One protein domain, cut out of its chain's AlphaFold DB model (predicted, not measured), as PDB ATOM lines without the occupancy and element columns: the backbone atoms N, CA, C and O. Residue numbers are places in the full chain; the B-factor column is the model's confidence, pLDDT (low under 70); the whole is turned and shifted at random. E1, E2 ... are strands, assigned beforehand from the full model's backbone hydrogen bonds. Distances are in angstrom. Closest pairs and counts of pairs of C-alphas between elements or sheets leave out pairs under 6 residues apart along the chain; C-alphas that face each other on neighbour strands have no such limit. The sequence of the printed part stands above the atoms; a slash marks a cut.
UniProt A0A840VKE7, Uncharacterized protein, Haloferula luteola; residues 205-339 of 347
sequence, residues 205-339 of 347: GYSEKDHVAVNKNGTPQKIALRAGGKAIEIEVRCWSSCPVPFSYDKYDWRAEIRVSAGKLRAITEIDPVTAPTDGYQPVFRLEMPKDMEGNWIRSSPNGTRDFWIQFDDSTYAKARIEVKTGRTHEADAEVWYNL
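What this domain is: This is residues 205 to 339 of the 347 residues of an uncharacterized protein of Haloferula luteola (UniProt A0A840VKE7). Two twisted antiparallel sheets, E1-E9-E8-E7-E5 and E2-E3-E4-E6, lie face to face as a flattened, partly closed barrel of strands. Edge strands E1 and E2 run side by side along one seam, while at the other seam E5 and E6 come together over few residues. The printed part has 135 residues with nine named strands, E1 to E9 in order along the chain, and no named helix; the class is all strand. The whole is compact, with a radius of gyration of the C-alphas of 15.0 A, and elongated, spanning 46 by 27 by 21 A.

How they stand to each other: The larger sheet has edge strands E1, residues 205 to 213, and E5, residues 262 to 266; its inner strands are E9, residues 330 to 338, E8, residues 316 to 324, and E7, residues 306 to 311. E1 and E9 are antiparallel at 166 degrees, with N 205 and O 337 2.8 A apart. E9 and E8, a hairpin, have N 320 and O 334 at 2.9 A. E8 and E7, also a hairpin, stand at 134 degrees, with N 307 and O 319 at 2.8 A. E7, E8 and E9 make a meander, each strand the antiparallel neighbour of the one before. E7 and E5 have N 263 and O 310 at 2.8 A. The other sheet is E2, residues 221 to 227, E3, residues 230 to 240, E4, residues 253 to 259, and E6, residues 284 to 288. E2, E3 and E4 make a second meander, with N 223 and O 234 at 2.8 A and N 235 and O 258 at 2.8 A. E4 and E6 have N 255 and O 286 at 2.9 A. Between the sheets, the closest C-alphas of E1 and E2, Ser 207 and Ala 227, are 4.7 A apart; those of E5 and E6, Leu 264 and Phe 284, are 6.6 A apart. E3 and E8 are near each other, while E1 and E6 are apart.

Where its parts are: E1 begins at C-alpha 205 (140.737, 158.526, 114.831) and is 25.4 A long. E3, the longest strand by residues, measures 32.2 A; E2 19.6 A, E4 20.7 A and E8 25.5 A. E5, E6 and E7 are shorter. E9, 26.6 A, ends at C-alpha 338 (142.200, 152.505, 116.258).

The domain as a whole: The two C-alphas farthest apart, those of Pro 245 and Leu 339, are 46.5 A apart. The printed part has no cut. The links E3 to E4, E5 to E6 and E6 to E7 are long. Mean pLDDT of the printed part is 94.6; residue 303 is under 70.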
ATOM      1  N   GLY A 205     140.886 157.185 114.286       96.88
ATOM      2  CA  GLY A 205     140.737 158.526 114.831       96.88
ATOM      3  C   GLY A 205     142.099 159.209 114.913       96.88
ATOM      4  O   GLY A 205     143.028 158.660 115.496       96.88
ATOM      5  N   TYR A 206     142.224 160.420 114.379       97.31
ATOM      6  CA  TYR A 206     143.459 161.203 114.452       97.31
ATOM      7  C   TYR A 206     143.315 162.366 115.437       97.31
ATOM      8  O   TYR A 206     142.285 163.041 115.461       97.31
ATOM      9  N   SER A 207     144.347 162.588 116.248       97.38
ATOM     10  CA  SER A 207     144.531 163.810 117.029       97.38
ATOM     11  C   SER A 207     145.729 164.557 116.472       97.38
ATOM     12  O   SER A 207     146.833 164.010 116.451       97.38
ATOM     13  N   GLU A 208     145.506 165.812 116.080       95.06
ATOM     14  CA  GLU A 208     146.577 166.706 115.651       95.06
ATOM     15  C   GLU A 208     147.652 166.864 116.726       95.06
ATOM     16  O   GLU A 208     147.412 166.685 117.924       95.06
ATOM     17  N   LYS A 209     148.848 167.207 116.248       95.81
ATOM     18  CA  LYS A 209     150.029 167.443 117.061       95.81
ATOM     19  C   LYS A 209     149.795 168.548 118.090       95.81
ATOM     20  O   LYS A 209     149.497 169.682 117.723       95.81
ATOM     21  N   ASP A 210     150.054 168.233 119.353       97.62
ATOM     22  CA  ASP A 210     150.102 169.198 120.453       97.62
ATOM     23  C   ASP A 210     151.477 169.176 121.138       97.62
ATOM     24  O   ASP A 210     152.278 168.260 120.921       97.62
ATOM     25  N   HIS A 211     151.789 170.203 121.926       96.50
ATOM     26  CA  HIS A 211     153.091 170.362 122.561       96.50
ATOM     27  C   HIS A 211     153.015 171.026 123.935       96.50
ATOM     28  O   HIS A 211     152.134 171.829 124.228       96.50
ATOM     29  N   VAL A 212     154.005 170.725 124.773       97.94
ATOM     30  CA  VAL A 212     154.183 171.339 126.093       97.94
ATOM     31  C   VAL A 212     155.644 171.677 126.340       97.94
ATOM     32  O   VAL A 212     156.547 170.954 125.916       97.94
ATOM     33  N   ALA A 213     155.893 172.760 127.076       97.62
ATOM     34  CA  ALA A 213     157.221 173.043 127.603       97.62
ATOM     35  C   ALA A 213     157.574 172.012 128.681       97.62
ATOM     36  O   ALA A 213     156.775 171.759 129.581       97.62
ATOM     37  N   VAL A 214     158.773 171.432 128.619       96.25
ATOM     38  CA  VAL A 214     159.215 170.407 129.572       96.25
ATOM     39  C   VAL A 214     160.266 170.972 130.515       96.25
ATOM     40  O   VAL A 214     161.231 171.617 130.108       96.25
ATOM     41  N   ASN A 215     160.087 170.714 131.808       95.50
ATOM     42  CA  ASN A 215     161.043 171.130 132.826       95.50
ATOM     43  C   ASN A 215     162.332 170.298 132.757       95.50
ATOM     44  O   ASN A 215     162.313 169.135 132.369       95.50
ATOM     45  N   LYS A 216     163.454 170.879 133.197       96.12
ATOM     46  CA  LYS A 216     164.777 170.219 133.210       96.12
ATOM     47  C   LYS A 216     165.040 169.351 134.449       96.12
ATOM     48  O   LYS A 216     166.113 168.765 134.562       96.12
ATOM     49  N   ASN A 217     164.119 169.327 135.410       96.94
ATOM     50  CA  ASN A 217     164.300 168.760 136.753       96.94
ATOM     51  C   ASN A 217     163.479 167.479 137.002       96.94
ATOM     52  O   ASN A 217     163.446 166.984 138.127       96.94
ATOM     53  N   GLY A 218     162.804 166.956 135.978       97.12
ATOM     54  CA  GLY A 218     161.950 165.776 136.081       97.12
ATOM     55  C   GLY A 218     160.507 166.041 136.494       97.12
ATOM     56  O   GLY A 218     159.761 165.073 136.650       97.12
ATOM     57  N   THR A 219     160.088 167.300 136.671       98.25
ATOM     58  CA  THR A 219     158.674 167.614 136.923       98.25
ATOM     59  C   THR A 219     157.818 167.116 135.749       98.25
ATOM     60  O   THR A 219     158.098 167.502 134.609       98.25
ATOM     61  N   PRO A 220     156.778 166.294 135.998       98.06
ATOM     62  CA  PRO A 220     155.932 165.750 134.942       98.06
ATOM     63  C   PRO A 220     155.168 166.850 134.217       98.06
ATOM     64  O   PRO A 220     154.661 167.781 134.843       98.06
ATOM     65  N   GLN A 221     155.092 166.732 132.896       98.38
ATOM     66  CA  GLN A 221     154.265 167.551 132.017       98.38
ATOM     67  C   GLN A 221     153.353 166.634 131.215       98.38
ATOM     68  O   GLN A 221     153.743 165.518 130.882       98.38
ATOM     69  N   LYS A 222     152.131 167.085 130.942       98.19
ATOM     70  CA  LYS A 222     151.080 166.263 130.344       98.19
ATOM     71  C   LYS A 222     150.621 166.878 129.033       98.19
ATOM     72  O   LYS A 222     150.281 168.055 129.016       98.19
ATOM     73  N   ILE A 223     150.582 166.072 127.980       98.19
ATOM     74  CA  ILE A 223     149.971 166.409 126.694       98.19
ATOM     75  C   ILE A 223     148.620 165.694 126.651       98.19
ATOM     76  O   ILE A 223     148.569 164.467 126.765       98.19
ATOM     77  N   ALA A 224     147.533 166.455 126.540       97.88
ATOM     78  CA  ALA A 224     146.176 165.924 126.499       97.88
ATOM     79  C   ALA A 224     145.662 165.934 125.056       97.88
ATOM     80  O   ALA A 224     145.431 166.988 124.475       97.88
ATOM     81  N   LEU A 225     145.460 164.749 124.494       97.88
ATOM     82  CA  LEU A 225     145.036 164.531 123.115       97.88
ATOM     83  C   LEU A 225     143.630 163.924 123.078       97.88
ATOM     84  O   LEU A 225     143.168 163.296 124.040       97.88
ATOM     85  N   ARG A 226     142.937 164.085 121.948       97.06
ATOM     86  CA  ARG A 226     141.628 163.459 121.722       97.06
ATOM     87  C   ARG A 226     141.540 162.913 120.304       97.06
ATOM     88  O   ARG A 226     141.492 163.679 119.352       97.06
ATOM     89  N   ALA A 227     141.455 161.593 120.184       95.75
ATOM     90  CA  ALA A 227     141.382 160.887 118.908       95.75
ATOM     91  C   ALA A 227     140.142 159.985 118.893       95.75
ATOM     92  O   ALA A 227     139.975 159.142 119.774       95.75
ATOM     93  N   GLY A 228     139.239 160.203 117.929       91.19
ATOM     94  CA  GLY A 228     138.015 159.403 117.767       91.19
ATOM     95  C   GLY A 228     137.162 159.277 119.035       91.19
ATOM     96  O   GLY A 228     136.694 158.202 119.387       91.19
ATOM     97  N   GLY A 229     137.017 160.382 119.770       92.00
ATOM     98  CA  GLY A 229     136.243 160.436 121.013       92.00
ATOM     99  C   GLY A 229     136.979 159.942 122.266       92.00
ATOM    100  O   GLY A 229     136.544 160.270 123.370       92.00
ATOM    101  N   LYS A 230     138.116 159.245 122.137       94.25
ATOM    102  CA  LYS A 230     138.935 158.811 123.279       94.25
ATOM    103  C   LYS A 230     139.874 159.926 123.734       94.25
ATOM    104  O   LYS A 230     140.566 160.537 122.919       94.25
ATOM    105  N   ALA A 231     139.896 160.194 125.039       96.88
ATOM    106  CA  ALA A 231     140.884 161.073 125.661       96.88
ATOM    107  C   ALA A 231     142.166 160.281 125.943       96.88
ATOM    108  O   ALA A 231     142.110 159.206 126.539       96.88
ATOM    109  N   ILE A 232     143.308 160.809 125.510       97.62
ATOM    110  CA  ILE A 232     144.618 160.168 125.628       97.62
ATOM    111  C   ILE A 232     145.554 161.176 126.284       97.62
ATOM    112  O   ILE A 232     145.719 162.284 125.787       97.62
ATOM    113  N   GLU A 233     146.152 160.811 127.413       98.25
ATOM    114  CA  GLU A 233     147.072 161.682 128.143       98.25
ATOM    115  C   GLU A 233     148.470 161.064 128.143       98.25
ATOM    116  O   GLU A 233     148.655 159.922 128.570       98.25
ATOM    117  N   ILE A 234     149.446 161.826 127.653       98.38
ATOM    118  CA  ILE A 234     150.854 161.436 127.600       98.38
ATOM    119  C   ILE A 234     151.609 162.265 128.636       98.38
ATOM    120  O   ILE A 234     151.633 163.492 128.557       98.38
ATOM    121  N   GLU A 235     152.234 161.603 129.604       98.56
ATOM    122  CA  GLU A 235     153.105 162.242 130.588       98.56
ATOM    123  C   GLU A 235     154.565 162.143 130.136       98.56
ATOM    124  O   GLU A 235     155.068 161.053 129.857       98.56
ATOM    125  N   VAL A 236     155.263 163.279 130.125       98.31
ATOM    126  CA  VAL A 236     156.693 163.380 129.830       98.31
ATOM    127  C   VAL A 236     157.421 163.999 131.018       98.31
ATOM    128  O   VAL A 236     157.032 165.044 131.542       98.31
ATOM    129  N   ARG A 237     158.518 163.368 131.436       98.44
ATOM    130  CA  ARG A 237     159.477 163.909 132.410       98.44
ATOM    131  C   ARG A 237     160.830 164.030 131.737       98.44
ATOM    132  O   ARG A 237     161.248 163.085 131.079       98.44
ATOM    133  N   CYS A 238     161.529 165.144 131.926       98.19
ATOM    134  CA  CYS A 238     162.872 165.337 131.382       98.19
ATOM    135  C   CYS A 238     163.836 165.812 132.471       98.19
ATOM    136  O   CYS A 238     163.506 166.671 133.288       98.19
ATOM    137  N   TRP A 239     165.040 165.255 132.469       98.31
ATOM    138  CA  TRP A 239     166.168 165.724 133.263       98.31
ATOM    139  C   TRP A 239     167.249 166.164 132.293       98.31
ATOM    140  O   TRP A 239     167.618 165.388 131.419       98.31
ATOM    141  N   SER A 240     167.749 167.389 132.424       97.50
ATOM    142  CA  SER A 240     168.720 167.943 131.479       97.50
ATOM    143  C   SER A 240     169.719 168.845 132.189       97.50
ATOM    144  O   SER A 240     169.338 169.772 132.903       97.50
ATOM    145  N   SER A 241     171.002 168.595 131.941       97.25
ATOM    146  CA  SER A 241     172.121 169.439 132.379       97.25
ATOM    147  C   SER A 241     172.488 170.517 131.349       97.25
ATOM    148  O   SER A 241     173.561 171.111 131.430       97.25
ATOM    149  N   CYS A 242     171.599 170.786 130.381       95.56
ATOM    150  CA  CYS A 242     171.811 171.793 129.344       95.56
ATOM    151  C   CYS A 242     172.280 173.132 129.948       95.56
ATOM    152  O   CYS A 242     171.542 173.712 130.761       95.56
ATOM    153  N   PRO A 243     173.434 173.664 129.502       92.75
ATOM    154  CA  PRO A 243     174.053 174.849 130.085       92.75
ATOM    155  C   PRO A 243     173.164 176.091 129.959       92.75
ATOM    156  O   PRO A 243     172.344 176.213 129.041       92.75
ATOM    157  N   VAL A 244     173.328 177.007 130.917       90.19
ATOM    158  CA  VAL A 244     172.684 178.324 130.951       90.19
ATOM    159  C   VAL A 244     173.781 179.368 131.213       90.19
ATOM    160  O   VAL A 244     174.354 179.348 132.301       90.19
ATOM    161  N   PRO A 245     174.104 180.263 130.256       92.12
ATOM    162  CA  PRO A 245     173.492 180.408 128.932       92.12
ATOM    163  C   PRO A 245     173.719 179.180 128.033       92.12
ATOM    164  O   PRO A 245     174.635 178.391 128.247       92.12
ATOM    165  N   PHE A 246     172.851 179.009 127.035       93.81
ATOM    166  CA  PHE A 246     172.896 177.866 126.120       93.81
ATOM    167  C   PHE A 246     174.214 177.814 125.328       93.81
ATOM    168  O   PHE A 246     174.625 178.820 124.747       93.81
ATOM    169  N   SER A 247     174.811 176.623 125.233       93.75
ATOM    170  CA  SER A 247     175.932 176.299 124.341       93.75
ATOM    171  C   SER A 247     175.617 175.058 123.493       93.75
ATOM    172  O   SER A 247     174.680 174.302 123.768       93.75
ATOM    173  N   TYR A 248     176.413 174.846 122.443       92.94
ATOM    174  CA  TYR A 248     176.321 173.674 121.563       92.94
ATOM    175  C   TYR A 248     177.167 172.488 122.045       92.94
ATOM    176  O   TYR A 248     177.383 171.540 121.286       92.94
ATOM    177  N   ASP A 249     177.591 172.491 123.305       94.44
ATOM    178  CA  ASP A 249     178.274 171.345 123.888       94.44
ATOM    179  C   ASP A 249     177.290 170.188 124.105       94.44
ATOM    180  O   ASP A 249     176.059 170.364 124.107       94.44
ATOM    181  N   LYS A 250     177.840 168.977 124.235       96.50
ATOM    182  CA  LYS A 250     177.077 167.814 124.689       96.50
ATOM    183  C   LYS A 250     176.792 167.950 126.183       96.50
ATOM    184  O   LYS A 250     177.596 168.502 126.930       96.50
ATOM    185  N   TYR A 251     175.661 167.417 126.616       97.12
ATOM    186  CA  TYR A 251     175.240 167.430 128.011       97.12
ATOM    187  C   TYR A 251     174.411 166.188 128.316       97.12
ATOM    188  O   TYR A 251     173.809 165.594 127.421       97.12
ATOM    189  N   ASP A 252     174.374 165.811 129.587       97.88
ATOM    190  CA  ASP A 252     173.558 164.698 130.042       97.88
ATOM    191  C   ASP A 252     172.093 165.114 130.001       97.88
ATOM    192  O   ASP A 252     171.711 166.134 130.597       97.88
ATOM    193  N   TRP A 253     171.270 164.321 129.328       97.81
ATOM    194  CA  TRP A 253     169.830 164.408 129.477       97.81
ATOM    195  C   TRP A 253     169.176 163.032 129.420       97.81
ATOM    196  O   TRP A 253     169.730 162.070 128.895       97.81
ATOM    197  N   ARG A 254     167.991 162.929 130.009       97.56
ATOM    198  CA  ARG A 254     167.152 161.736 129.937       97.56
ATOM    199  C   ARG A 254     165.687 162.120 129.983       97.56
ATOM    200  O   ARG A 254     165.338 163.156 130.553       97.56
ATOM    201  N   ALA A 255     164.835 161.262 129.444       98.00
ATOM    202  CA  ALA A 255     163.395 161.432 129.502       98.00
ATOM    203  C   ALA A 255     162.680 160.137 129.898       98.00
ATOM    204  O   ALA A 255     163.129 159.040 129.568       98.00
ATOM    205  N   GLU A 256     161.555 160.282 130.592       98.25
ATOM    206  CA  GLU A 256     160.573 159.217 130.791       98.25
ATOM    207  C   GLU A 256     159.266 159.607 130.101       98.25
ATOM    208  O   GLU A 256     158.804 160.739 130.258       98.25
ATOM    209  N   ILE A 257     158.665 158.663 129.379       98.38
ATOM    210  CA  ILE A 257     157.374 158.824 128.704       98.38
ATOM    211  C   ILE A 257     156.407 157.774 129.251       98.38
ATOM    212  O   ILE A 257     156.772 156.601 129.383       98.38
ATOM    213  N   ARG A 258     155.182 158.191 129.578       98.50
ATOM    214  CA  ARG A 258     154.092 157.327 130.055       98.50
ATOM    215  C   ARG A 258     152.789 157.698 129.360       98.50
ATOM    216  O   ARG A 258     152.603 158.850 128.979       98.50
ATOM    217  N   VAL A 259     151.878 156.739 129.255       97.94
ATOM    218  CA  VAL A 259     150.504 156.973 128.795       97.94
ATOM    219  C   VAL A 259     149.556 156.622 129.929       97.94
ATOM    220  O   VAL A 259     149.682 155.560 130.539       97.94
ATOM    221  N   SER A 260     148.614 157.509 130.226       96.06
ATOM    222  CA  SER A 260     147.578 157.241 131.222       96.06
ATOM    223  C   SER A 260     146.684 156.086 130.759       96.06
ATOM    224  O   SER A 260     146.214 156.083 129.622       96.06
ATOM    225  N   ALA A 261     146.452 155.112 131.646       94.44
ATOM    226  CA  ALA A 261     145.690 153.886 131.370       94.44
ATOM    227  C   ALA A 261     146.216 153.066 130.172       94.44
ATOM    228  O   ALA A 261     145.444 152.485 129.405       94.44
ATOM    229  N   GLY A 262     147.536 153.058 129.973       96.50
ATOM    230  CA  GLY A 262     148.152 152.286 128.908       96.50
ATOM    231  C   GLY A 262     149.641 152.047 129.095       96.50
ATOM    232  O   GLY A 262     150.267 152.428 130.086       96.50
ATOM    233  N   LYS A 263     150.208 151.368 128.108       97.88
ATOM    234  CA  LYS A 263     151.612 150.982 128.030       97.88
ATOM    235  C   LYS A 263     152.136 151.280 126.631       97.88
ATOM    236  O   LYS A 263     151.379 151.328 125.667       97.88
ATOM    237  N   LEU A 264     153.444 151.460 126.531       97.19
ATOM    238  CA  LEU A 264     154.156 151.882 125.333       97.19
ATOM    239  C   LEU A 264     155.124 150.799 124.868       97.19
ATOM    240  O   LEU A 264     155.783 150.150 125.680       97.19
ATOM    241  N   ARG A 265     155.280 150.673 123.557       95.94
ATOM    242  CA  ARG A 265     156.378 149.945 122.925       95.94
ATOM    243  C   ARG A 265     156.919 150.797 121.786       95.94
ATOM    244  O   ARG A 265     156.144 151.245 120.949       95.94
ATOM    245  N   ALA A 266     158.229 151.029 121.760       94.56
ATOM    246  CA  ALA A 266     158.857 151.736 120.646       94.56
ATOM    247  C   ALA A 266     158.695 150.932 119.350       94.56
ATOM    248  O   ALA A 266     158.829 149.705 119.348       94.56
ATOM    249  N   ILE A 267     158.404 151.637 118.266       92.62
ATOM    250  CA  ILE A 267     158.286 151.074 116.930       92.62
ATOM    251  C   ILE A 267     159.686 150.987 116.336       92.62
ATOM    252  O   ILE A 267     160.362 151.997 116.156       92.62
ATOM    253  N   THR A 268     160.118 149.765 116.049       85.69
ATOM    254  CA  THR A 268     161.438 149.479 115.449       85.69
ATOM    255  C   THR A 268     161.312 148.778 114.102       85.69
ATOM    256  O   THR A 268     162.276 148.659 113.348       85.69
ATOM    257  N   GLU A 269     160.107 148.308 113.807       81.94
ATOM    258  CA  GLU A 269     159.724 147.660 112.575       81.94
ATOM    259  C   GLU A 269     159.605 148.695 111.448       81.94
ATOM    260  O   GLU A 269     159.202 149.838 111.673       81.94
ATOM    261  N   ILE A 270     159.927 148.295 110.219       71.31
ATOM    262  CA  ILE A 270     159.803 149.180 109.058       71.31
ATOM    263  C   ILE A 270     158.391 149.088 108.480       71.31
ATOM    264  O   ILE A 270     157.829 147.998 108.377       71.31
ATOM    265  N   ASP A 271     157.832 150.242 108.109       76.75
ATOM    266  CA  ASP A 271     156.465 150.411 107.602       76.75
ATOM    267  C   ASP A 271     155.400 149.628 108.395       76.75
ATOM    268  O   ASP A 271     154.616 148.862 107.814       76.75
ATOM    269  N   PRO A 272     155.348 149.763 109.734       85.88
ATOM    270  CA  PRO A 272     154.569 148.842 110.527       85.88
ATOM    271  C   PRO A 272     153.122 149.316 110.623       85.88
ATOM    272  O   PRO A 272     152.816 150.447 111.013       85.88
ATOM    273  N   VAL A 273     152.238 148.398 110.248       90.75
ATOM    274  CA  VAL A 273     150.781 148.575 110.187       90.75
ATOM    275  C   VAL A 273     150.055 147.626 111.135       90.75
ATOM    276  O   VAL A 273     148.842 147.482 111.073       90.75
ATOM    277  N   THR A 274     150.777 146.896 111.978       92.31
ATOM    278  CA  THR A 274     150.166 146.004 112.961       92.31
ATOM    279  C   THR A 274     150.910 146.148 114.271       92.31
ATOM    280  O   THR A 274     152.111 145.886 114.338       92.31
ATOM    281  N   ALA A 275     150.193 146.591 115.299       95.00
ATOM    282  CA  ALA A 275     150.725 146.696 116.637       95.00
ATOM    283  C   ALA A 275     150.942 145.277 117.206       95.00
ATOM    284  O   ALA A 275     150.069 144.412 117.073       95.00
ATOM    285  N   PRO A 276     152.100 144.996 117.815       94.62
ATOM    286  CA  PRO A 276     152.351 143.730 118.493       94.62
ATOM    287  C   PRO A 276     151.350 143.484 119.626       94.62
ATOM    288  O   PRO A 276     150.680 144.399 120.088       94.62
ATOM    289  N   THR A 277     151.246 142.250 120.105       95.06
ATOM    290  CA  THR A 277     150.398 141.925 121.267       95.06
ATOM    291  C   THR A 277     151.178 141.923 122.584       95.06
ATOM    292  O   THR A 277     150.577 141.853 123.656       95.06
ATOM    293  N   ASP A 278     152.507 142.029 122.518       95.62
ATOM    294  CA  ASP A 278     153.432 141.924 123.641       95.62
ATOM    295  C   ASP A 278     154.560 142.978 123.598       95.62
ATOM    296  O   ASP A 278     154.688 143.794 122.678       95.62
ATOM    297  N   GLY A 279     155.388 142.986 124.648       95.69
ATOM    298  CA  GLY A 279     156.556 143.868 124.755       95.69
ATOM    299  C   GLY A 279     156.248 145.300 125.205       95.69
ATOM    300  O   GLY A 279     157.146 146.140 125.212       95.69
ATOM    301  N   TYR A 280     155.006 145.588 125.603       97.69
ATOM    302  CA  TYR A 280     154.609 146.896 126.117       97.69
ATOM    303  C   TYR A 280     155.082 147.127 127.551       97.69
ATOM    304  O   TYR A 280     154.945 146.269 128.426       97.69
ATOM    305  N   GLN A 281     155.579 148.332 127.807       97.69
ATOM    306  CA  GLN A 281     156.090 148.767 129.100       97.69
ATOM    307  C   GLN A 281     155.319 149.995 129.597       97.69
ATOM    308  O   GLN A 281     154.950 150.857 128.803       97.69
ATOM    309  N   PRO A 282     155.086 150.131 130.913       97.62
ATOM    310  CA  PRO A 282     154.370 151.286 131.464       97.62
ATOM    311  C   PRO A 282     155.160 152.600 131.348       97.62
ATOM    312  O   PRO A 282     154.590 153.681 131.475       97.62
ATOM    313  N   VAL A 283     156.480 152.515 131.152       98.12
ATOM    314  CA  VAL A 283     157.378 153.665 131.047       98.12
ATOM    315  C   VAL A 283     158.402 153.387 129.958       98.12
ATOM    316  O   VAL A 283     159.104 152.381 130.028       98.12
ATOM    317  N   PHE A 284     158.528 154.297 128.998       97.31
ATOM    318  CA  PHE A 284     159.657 154.312 128.076       97.31
ATOM    319  C   PHE A 284     160.733 155.261 128.603       97.31
ATOM    320  O   PHE A 284     160.422 156.382 129.010       97.31
ATOM    321  N   ARG A 285     161.991 154.812 128.612       97.06
ATOM    322  CA  ARG A 285     163.134 155.600 129.086       97.06
ATOM    323  C   ARG A 285     164.097 155.878 127.948       97.06
ATOM    324  O   ARG A 285     164.492 154.960 127.235       97.06
ATOM    325  N   LEU A 286     164.501 157.135 127.835       95.00
ATOM    326  CA  LEU A 286     165.537 157.590 126.921       95.00
ATOM    327  C   LEU A 286     166.683 158.184 127.731       95.00
ATOM    328  O   LEU A 286     166.448 159.054 128.566       95.00
ATOM    329  N   GLU A 287     167.911 157.752 127.459       95.88
ATOM    330  CA  GLU A 287     169.116 158.244 128.125       95.88
ATOM    331  C   GLU A 287     170.132 158.729 127.092       95.88
ATOM    332  O   GLU A 287     170.408 158.049 126.105       95.88
ATOM    333  N   MET A 288     170.668 159.926 127.322       96.44
ATOM    334  CA  MET A 288     171.602 160.622 126.438       96.44
ATOM    335  C   MET A 288     172.746 161.217 127.265       96.44
ATOM    336  O   MET A 288     172.782 162.430 127.506       96.44
ATOM    337  N   PRO A 289     173.672 160.369 127.745       97.00
ATOM    338  CA  PRO A 289     174.823 160.826 128.502       97.00
ATOM    339  C   PRO A 289     175.783 161.598 127.588       97.00
ATOM    340  O   PRO A 289     175.930 161.296 126.401       97.00
ATOM    341  N   LYS A 290     176.429 162.636 128.119       96.50
ATOM    342  CA  LYS A 290     177.251 163.590 127.352       96.50
ATOM    343  C   LYS A 290     178.440 162.946 126.634       96.50
ATOM    344  O   LYS A 290     178.936 163.497 125.653       96.50
ATOM    345  N   ASP A 291     178.915 161.818 127.146       96.00
ATOM    346  CA  ASP A 291     180.043 161.039 126.643       96.00
ATOM    347  C   ASP A 291     179.637 160.013 125.576       96.00
ATOM    348  O   ASP A 291     180.506 159.373 124.993       96.00
ATOM    349  N   MET A 292     178.345 159.911 125.233       93.69
ATOM    350  CA  MET A 292     177.873 159.040 124.157       93.69
ATOM    351  C   MET A 292     178.560 159.373 122.820       93.69
ATOM    352  O   MET A 292     178.479 160.493 122.286       93.69
ATOM    353  N   GLU A 293     179.217 158.365 122.249       90.12
ATOM    354  CA  GLU A 293     179.868 158.428 120.943       90.12
ATOM    355  C   GLU A 293     178.848 158.260 119.803       90.12
ATOM    356  O   GLU A 293     177.903 157.481 119.900       90.12
ATOM    357  N   GLY A 294     179.022 159.018 118.715       80.75
ATOM    358  CA  GLY A 294     178.299 158.851 117.442       80.75
ATOM    359  C   GLY A 294     176.808 159.222 117.403       80.75
ATOM    360  O   GLY A 294     176.356 159.705 116.372       80.75
ATOM    361  N   ASN A 295     176.061 159.072 118.502       85.88
ATOM    362  CA  ASN A 295     174.588 159.125 118.498       85.88
ATOM    363  C   ASN A 295     173.975 160.113 119.499       85.88
ATOM    364  O   ASN A 295     172.753 160.185 119.626       85.88
ATOM    365  N   TRP A 296     174.802 160.896 120.196       93.50
ATOM    366  CA  TRP A 296     174.288 161.940 121.075       93.50
ATOM    367  C   TRP A 296     173.572 163.016 120.259       93.50
ATOM    368  O   TRP A 296     174.160 163.629 119.363       93.50
ATOM    369  N   ILE A 297     172.319 163.286 120.605       93.25
ATOM    370  CA  ILE A 297     171.490 164.297 119.953       93.25
ATOM    371  C   ILE A 297     170.635 165.044 120.981       93.25
ATOM    372  O   ILE A 297     170.449 164.602 122.112       93.25
ATOM    373  N   ARG A 298     170.121 166.212 120.582       93.12
ATOM    374  CA  ARG A 298     169.300 167.106 121.424       93.12
ATOM    375  C   ARG A 298     167.799 166.831 121.334       93.12
ATOM    376  O   ARG A 298     167.009 167.568 121.909       93.12
ATOM    377  N   SER A 299     167.400 165.806 120.599       91.50
ATOM    378  CA  SER A 299     166.017 165.349 120.519       91.50
ATOM    379  C   SER A 299     165.962 163.833 120.634       91.50
ATOM    380  O   SER A 299     166.998 163.178 120.552       91.50
ATOM    381  N   SER A 300     164.782 163.249 120.830       85.44
ATOM    382  CA  SER A 300     164.654 161.795 120.739       85.44
ATOM    383  C   SER A 300     165.101 161.301 119.347       85.44
ATOM    384  O   SER A 300     164.787 161.941 118.334       85.44
ATOM    385  N   PRO A 301     165.871 160.201 119.247       84.12
ATOM    386  CA  PRO A 301     166.265 159.613 117.963       84.12
ATOM    387  C   PRO A 301     165.061 159.275 117.091       84.12
ATOM    388  O   PRO A 301     164.030 158.879 117.627       84.12
ATOM    389  N   ASN A 302     165.191 159.380 115.763       73.31
ATOM    390  CA  ASN A 302     164.090 159.092 114.830       73.31
ATOM    391  C   ASN A 302     163.445 157.716 115.103       73.31
ATOM    392  O   ASN A 302     162.233 157.651 115.250       73.31
ATOM    393  N   GLY A 303     164.238 156.663 115.335       67.56
ATOM    394  CA  GLY A 303     163.748 155.318 115.698       67.56
ATOM    395  C   GLY A 303     163.203 155.154 117.128       67.56
ATOM    396  O   GLY A 303     162.995 154.040 117.586       67.56
ATOM    397  N   THR A 304     163.022 156.249 117.868       77.81
ATOM    398  CA  THR A 304     162.447 156.268 119.229       77.81
ATOM    399  C   THR A 304     161.363 157.337 119.380       77.81
ATOM    400  O   THR A 304     161.012 157.714 120.496       77.81
ATOM    401  N   ARG A 305     160.872 157.878 118.258       89.50
ATOM    402  CA  ARG A 305     159.752 158.825 118.245       89.50
ATOM    403  C   ARG A 305     158.424 158.122 118.057       89.50
ATOM    404  O   ARG A 305     157.420 158.630 118.527       89.50
ATOM    405  N   ASP A 306     158.418 156.977 117.393       94.88
ATOM    406  CA  ASP A 306     157.197 156.261 117.067       94.88
ATOM    407  C   ASP A 306     156.928 155.163 118.099       94.88
ATOM    408  O   ASP A 306     157.815 154.387 118.464       94.88
ATOM    409  N   PHE A 307     155.693 155.104 118.588       96.75
ATOM    410  CA  PHE A 307     155.259 154.193 119.639       96.75
ATOM    411  C   PHE A 307     153.959 153.496 119.262       96.75
ATOM    412  O   PHE A 307     153.004 154.122 118.802       96.75
ATOM    413  N   TRP A 308     153.898 152.202 119.554       97.69
ATOM    414  CA  TRP A 308     152.639 151.519 119.787       97.69
ATOM    415  C   TRP A 308     152.183 151.799 121.216       97.69
ATOM    416  O   TRP A 308     152.969 151.694 122.161       97.69
ATOM    417  N   ILE A 309     150.901 152.099 121.376       97.94
ATOM    418  CA  ILE A 309     150.223 152.211 122.665       97.94
ATOM    419  C   ILE A 309     149.224 151.064 122.769       97.94
ATOM    420  O   ILE A 309     148.420 150.869 121.859       97.94
ATOM    421  N   GLN A 310     149.261 150.337 123.882       98.00
ATOM    422  CA  GLN A 310     148.220 149.392 124.280       98.00
ATOM    423  C   GLN A 310     147.549 149.934 125.541       98.00
ATOM    424  O   GLN A 310     148.220 150.160 126.548       98.00
ATOM    425  N   PHE A 311     146.243 150.170 125.477       97.56
ATOM    426  CA  PHE A 311     145.460 150.641 126.617       97.56
ATOM    427  C   PHE A 311     144.994 149.476 127.495       97.56
ATOM    428  O   PHE A 311     144.965 148.323 127.064       97.56
ATOM    429  N   ASP A 312     144.591 149.778 128.730       96.44
ATOM    430  CA  ASP A 312     144.112 148.777 129.695       96.44
ATOM    431  C   ASP A 312     142.826 148.060 129.227       96.44
ATOM    432  O   ASP A 312     142.568 146.922 129.614       96.44
ATOM    433  N   ASP A 313     142.046 148.692 128.342       95.31
ATOM    434  CA  ASP A 313     140.871 148.109 127.677       95.31
ATOM    435  C   ASP A 313     141.222 147.250 126.444       95.31
ATOM    436  O   ASP A 313     140.336 146.856 125.690       95.31
ATOM    437  N   SER A 314     142.508 146.937 126.244       94.81
ATOM    438  CA  SER A 314     143.043 146.154 125.118       94.81
ATOM    439  C   SER A 314     142.865 146.787 123.734       94.81
ATOM    440  O   SER A 314     143.055 146.106 122.728       94.81
ATOM    441  N   THR A 315     142.548 148.081 123.663       96.69
ATOM    442  CA  THR A 315     142.570 148.846 122.406       96.69
ATOM    443  C   THR A 315     143.966 149.405 122.125       96.69
ATOM    444  O   THR A 315     144.822 149.467 123.015       96.69
ATOM    445  N   TYR A 316     144.206 149.829 120.881       97.81
ATOM    446  CA  TYR A 316     145.531 150.240 120.420       97.81
ATOM    447  C   TYR A 316     145.543 151.661 119.852       97.81
ATOM    448  O   TYR A 316     144.571 152.137 119.266       97.81
ATOM    449  N   ALA A 317     146.694 152.320 119.963       97.69
ATOM    450  CA  ALA A 317     147.017 153.511 119.186       97.69
ATOM    451  C   ALA A 317     148.448 153.452 118.644       97.69
ATOM    452  O   ALA A 317     149.310 152.749 119.176       97.69
ATOM    453  N   LYS A 318     148.704 154.242 117.606       97.12
ATOM    454  CA  LYS A 318     150.040 154.639 117.171       97.12
ATOM    455  C   LYS A 318     150.259 156.081 117.599       97.12
ATOM    456  O   LYS A 318     149.368 156.905 117.422       97.12
ATOM    457  N   ALA A 319     151.422 156.395 118.139       97.19
ATOM    458  CA  ALA A 319     151.766 157.750 118.533       97.19
ATOM    459  C   ALA A 319     153.146 158.119 118.019       97.19
ATOM    460  O   ALA A 319     154.045 157.280 118.022       97.19
ATOM    461  N   ARG A 320     153.321 159.383 117.649       96.81
ATOM    462  CA  ARG A 320     154.643 159.973 117.484       96.81
ATOM    463  C   ARG A 320     154.861 160.948 118.626       96.81
ATOM    464  O   ARG A 320     154.070 161.867 118.789       96.81
ATOM    465  N   ILE A 321     155.904 160.731 119.418       97.38
ATOM    466  CA  ILE A 321     156.256 161.508 120.604       97.38
ATOM    467  C   ILE A 321     157.714 161.946 120.470       97.38
ATOM    468  O   ILE A 321     158.639 161.130 120.488       97.38
ATOM    469  N   GLU A 322     157.941 163.246 120.341       96.81
ATOM    470  CA  GLU A 322     159.275 163.829 120.252       96.81
ATOM    471  C   GLU A 322     159.578 164.643 121.505       96.81
ATOM    472  O   GLU A 322     158.795 165.494 121.912       96.81
ATOM    473  N   VAL A 323     160.733 164.388 122.121       97.06
ATOM    474  CA  VAL A 323     161.248 165.199 123.230       97.06
ATOM    475  C   VAL A 323     162.447 165.970 122.713       97.06
ATOM    476  O   VAL A 323     163.386 165.358 122.209       97.06
ATOM    477  N   LYS A 324     162.436 167.297 122.843       96.38
ATOM    478  CA  LYS A 324     163.536 168.185 122.453       96.38
ATOM    479  C   LYS A 324     164.123 168.877 123.676       96.38
ATOM    480  O   LYS A 324     163.410 169.309 124.580       96.38
ATOM    481  N   THR A 325     165.441 169.001 123.687       95.44
ATOM    482  CA  THR A 325     166.231 169.663 124.724       95.44
ATOM    483  C   THR A 325     167.180 170.685 124.088       95.44
ATOM    484  O   THR A 325     167.439 170.687 122.883       95.44
ATOM    485  N   GLY A 326     167.717 171.600 124.892       92.88
ATOM    486  CA  GLY A 326     168.635 172.647 124.441       92.88
ATOM    487  C   GLY A 326     168.019 174.040 124.495       92.88
ATOM    488  O   GLY A 326     167.615 174.503 125.561       92.88
ATOM    489  N   ARG A 327     167.990 174.737 123.351       91.00
ATOM    490  CA  ARG A 327     167.443 176.103 123.270       91.00
ATOM    491  C   ARG A 327     165.957 176.122 123.616       91.00
ATOM    492  O   ARG A 327     165.523 176.980 124.376       91.00
ATOM    493  N   THR A 328     165.215 175.159 123.085       90.38
ATOM    494  CA  THR A 328     163.858 174.836 123.516       90.38
ATOM    495  C   THR A 328     163.905 173.559 124.349       90.38
ATOM    496  O   THR A 328     164.760 172.696 124.144       90.38
ATOM    497  N   HIS A 329     163.037 173.483 125.352       93.44
ATOM    498  CA  HIS A 329     162.783 172.261 126.103       93.44
ATOM    499  C   HIS A 329     161.292 171.995 126.002       93.44
ATOM    500  O   HIS A 329     160.493 172.646 126.672       93.44
ATOM    501  N   GLU A 330     160.927 171.095 125.105       97.31
ATOM    502  CA  GLU A 330     159.542 170.819 124.750       97.31
ATOM    503  C   GLU A 330     159.363 169.334 124.467       97.31
ATOM    504  O   GLU A 330     160.316 168.623 124.142       97.31
ATOM    505  N   ALA A 331     158.131 168.874 124.610       97.81
ATOM    506  CA  ALA A 331     157.700 167.597 124.094       97.81
ATOM    507  C   ALA A 331     156.474 167.825 123.235       97.81
ATOM    508  O   ALA A 331     155.615 168.639 123.580       97.81
ATOM    509  N   ASP A 332     156.405 167.096 122.137       97.38
ATOM    510  CA  ASP A 332     155.304 167.161 121.204       97.38
ATOM    511  C   ASP A 332     154.815 165.763 120.846       97.38
ATOM    512  O   ASP A 332     155.605 164.821 120.771       97.38
ATOM    513  N   ALA A 333     153.500 165.623 120.697       98.06
ATOM    514  CA  ALA A 333     152.869 164.339 120.450       98.06
ATOM    515  C   ALA A 333     151.677 164.446 119.497       98.06
ATOM    516  O   ALA A 333     150.889 165.384 119.577       98.06
ATOM    517  N   GLU A 334     151.535 163.448 118.632       97.88
ATOM    518  CA  GLU A 334     150.369 163.204 117.774       97.88
ATOM    519  C   GLU A 334     149.986 161.722 117.852       97.88
ATOM    520  O   GLU A 334     150.833 160.869 118.147       97.88
ATOM    521  N   VAL A 335     148.705 161.406 117.637       97.62
ATOM    522  CA  VAL A 335     148.169 160.057 117.867       97.62
ATOM    523  C   VAL A 335     147.152 159.656 116.801       97.62
ATOM    524  O   VAL A 335     146.254 160.423 116.460       97.62
ATOM    525  N   TRP A 336     147.246 158.401 116.363       97.44
ATOM    526  CA  TRP A 336     146.234 157.671 115.605       97.44
ATOM    527  C   TRP A 336     145.660 156.568 116.496       97.44
ATOM    528  O   TRP A 336     146.357 155.611 116.833       97.44
ATOM    529  N   TYR A 337     144.405 156.702 116.905       97.69
ATOM    530  CA  TYR A 337     143.684 155.721 117.710       97.69
ATOM    531  C   TYR A 337     142.867 154.792 116.811       97.69
ATOM    532  O   TYR A 337     142.140 155.270 115.944       97.69
ATOM    533  N   ASN A 338     142.974 153.479 117.020       97.00
ATOM    534  CA  ASN A 338     142.200 152.505 116.258       97.00
ATOM    535  C   ASN A 338     140.769 152.396 116.819       97.00
ATOM    536  O   ASN A 338     140.577 151.994 117.969       97.00
ATOM    537  N   LEU A 339     139.776 152.745 115.996       95.31
ATOM    538  CA  LEU A 339     138.353 152.750 116.353       95.31
ATOM    539  C   LEU A 339     137.709 151.366 116.268       95.31
ATOM    540  O   LEU A 339     136.755 151.101 116.995       95.31
TER     541      LEU A 339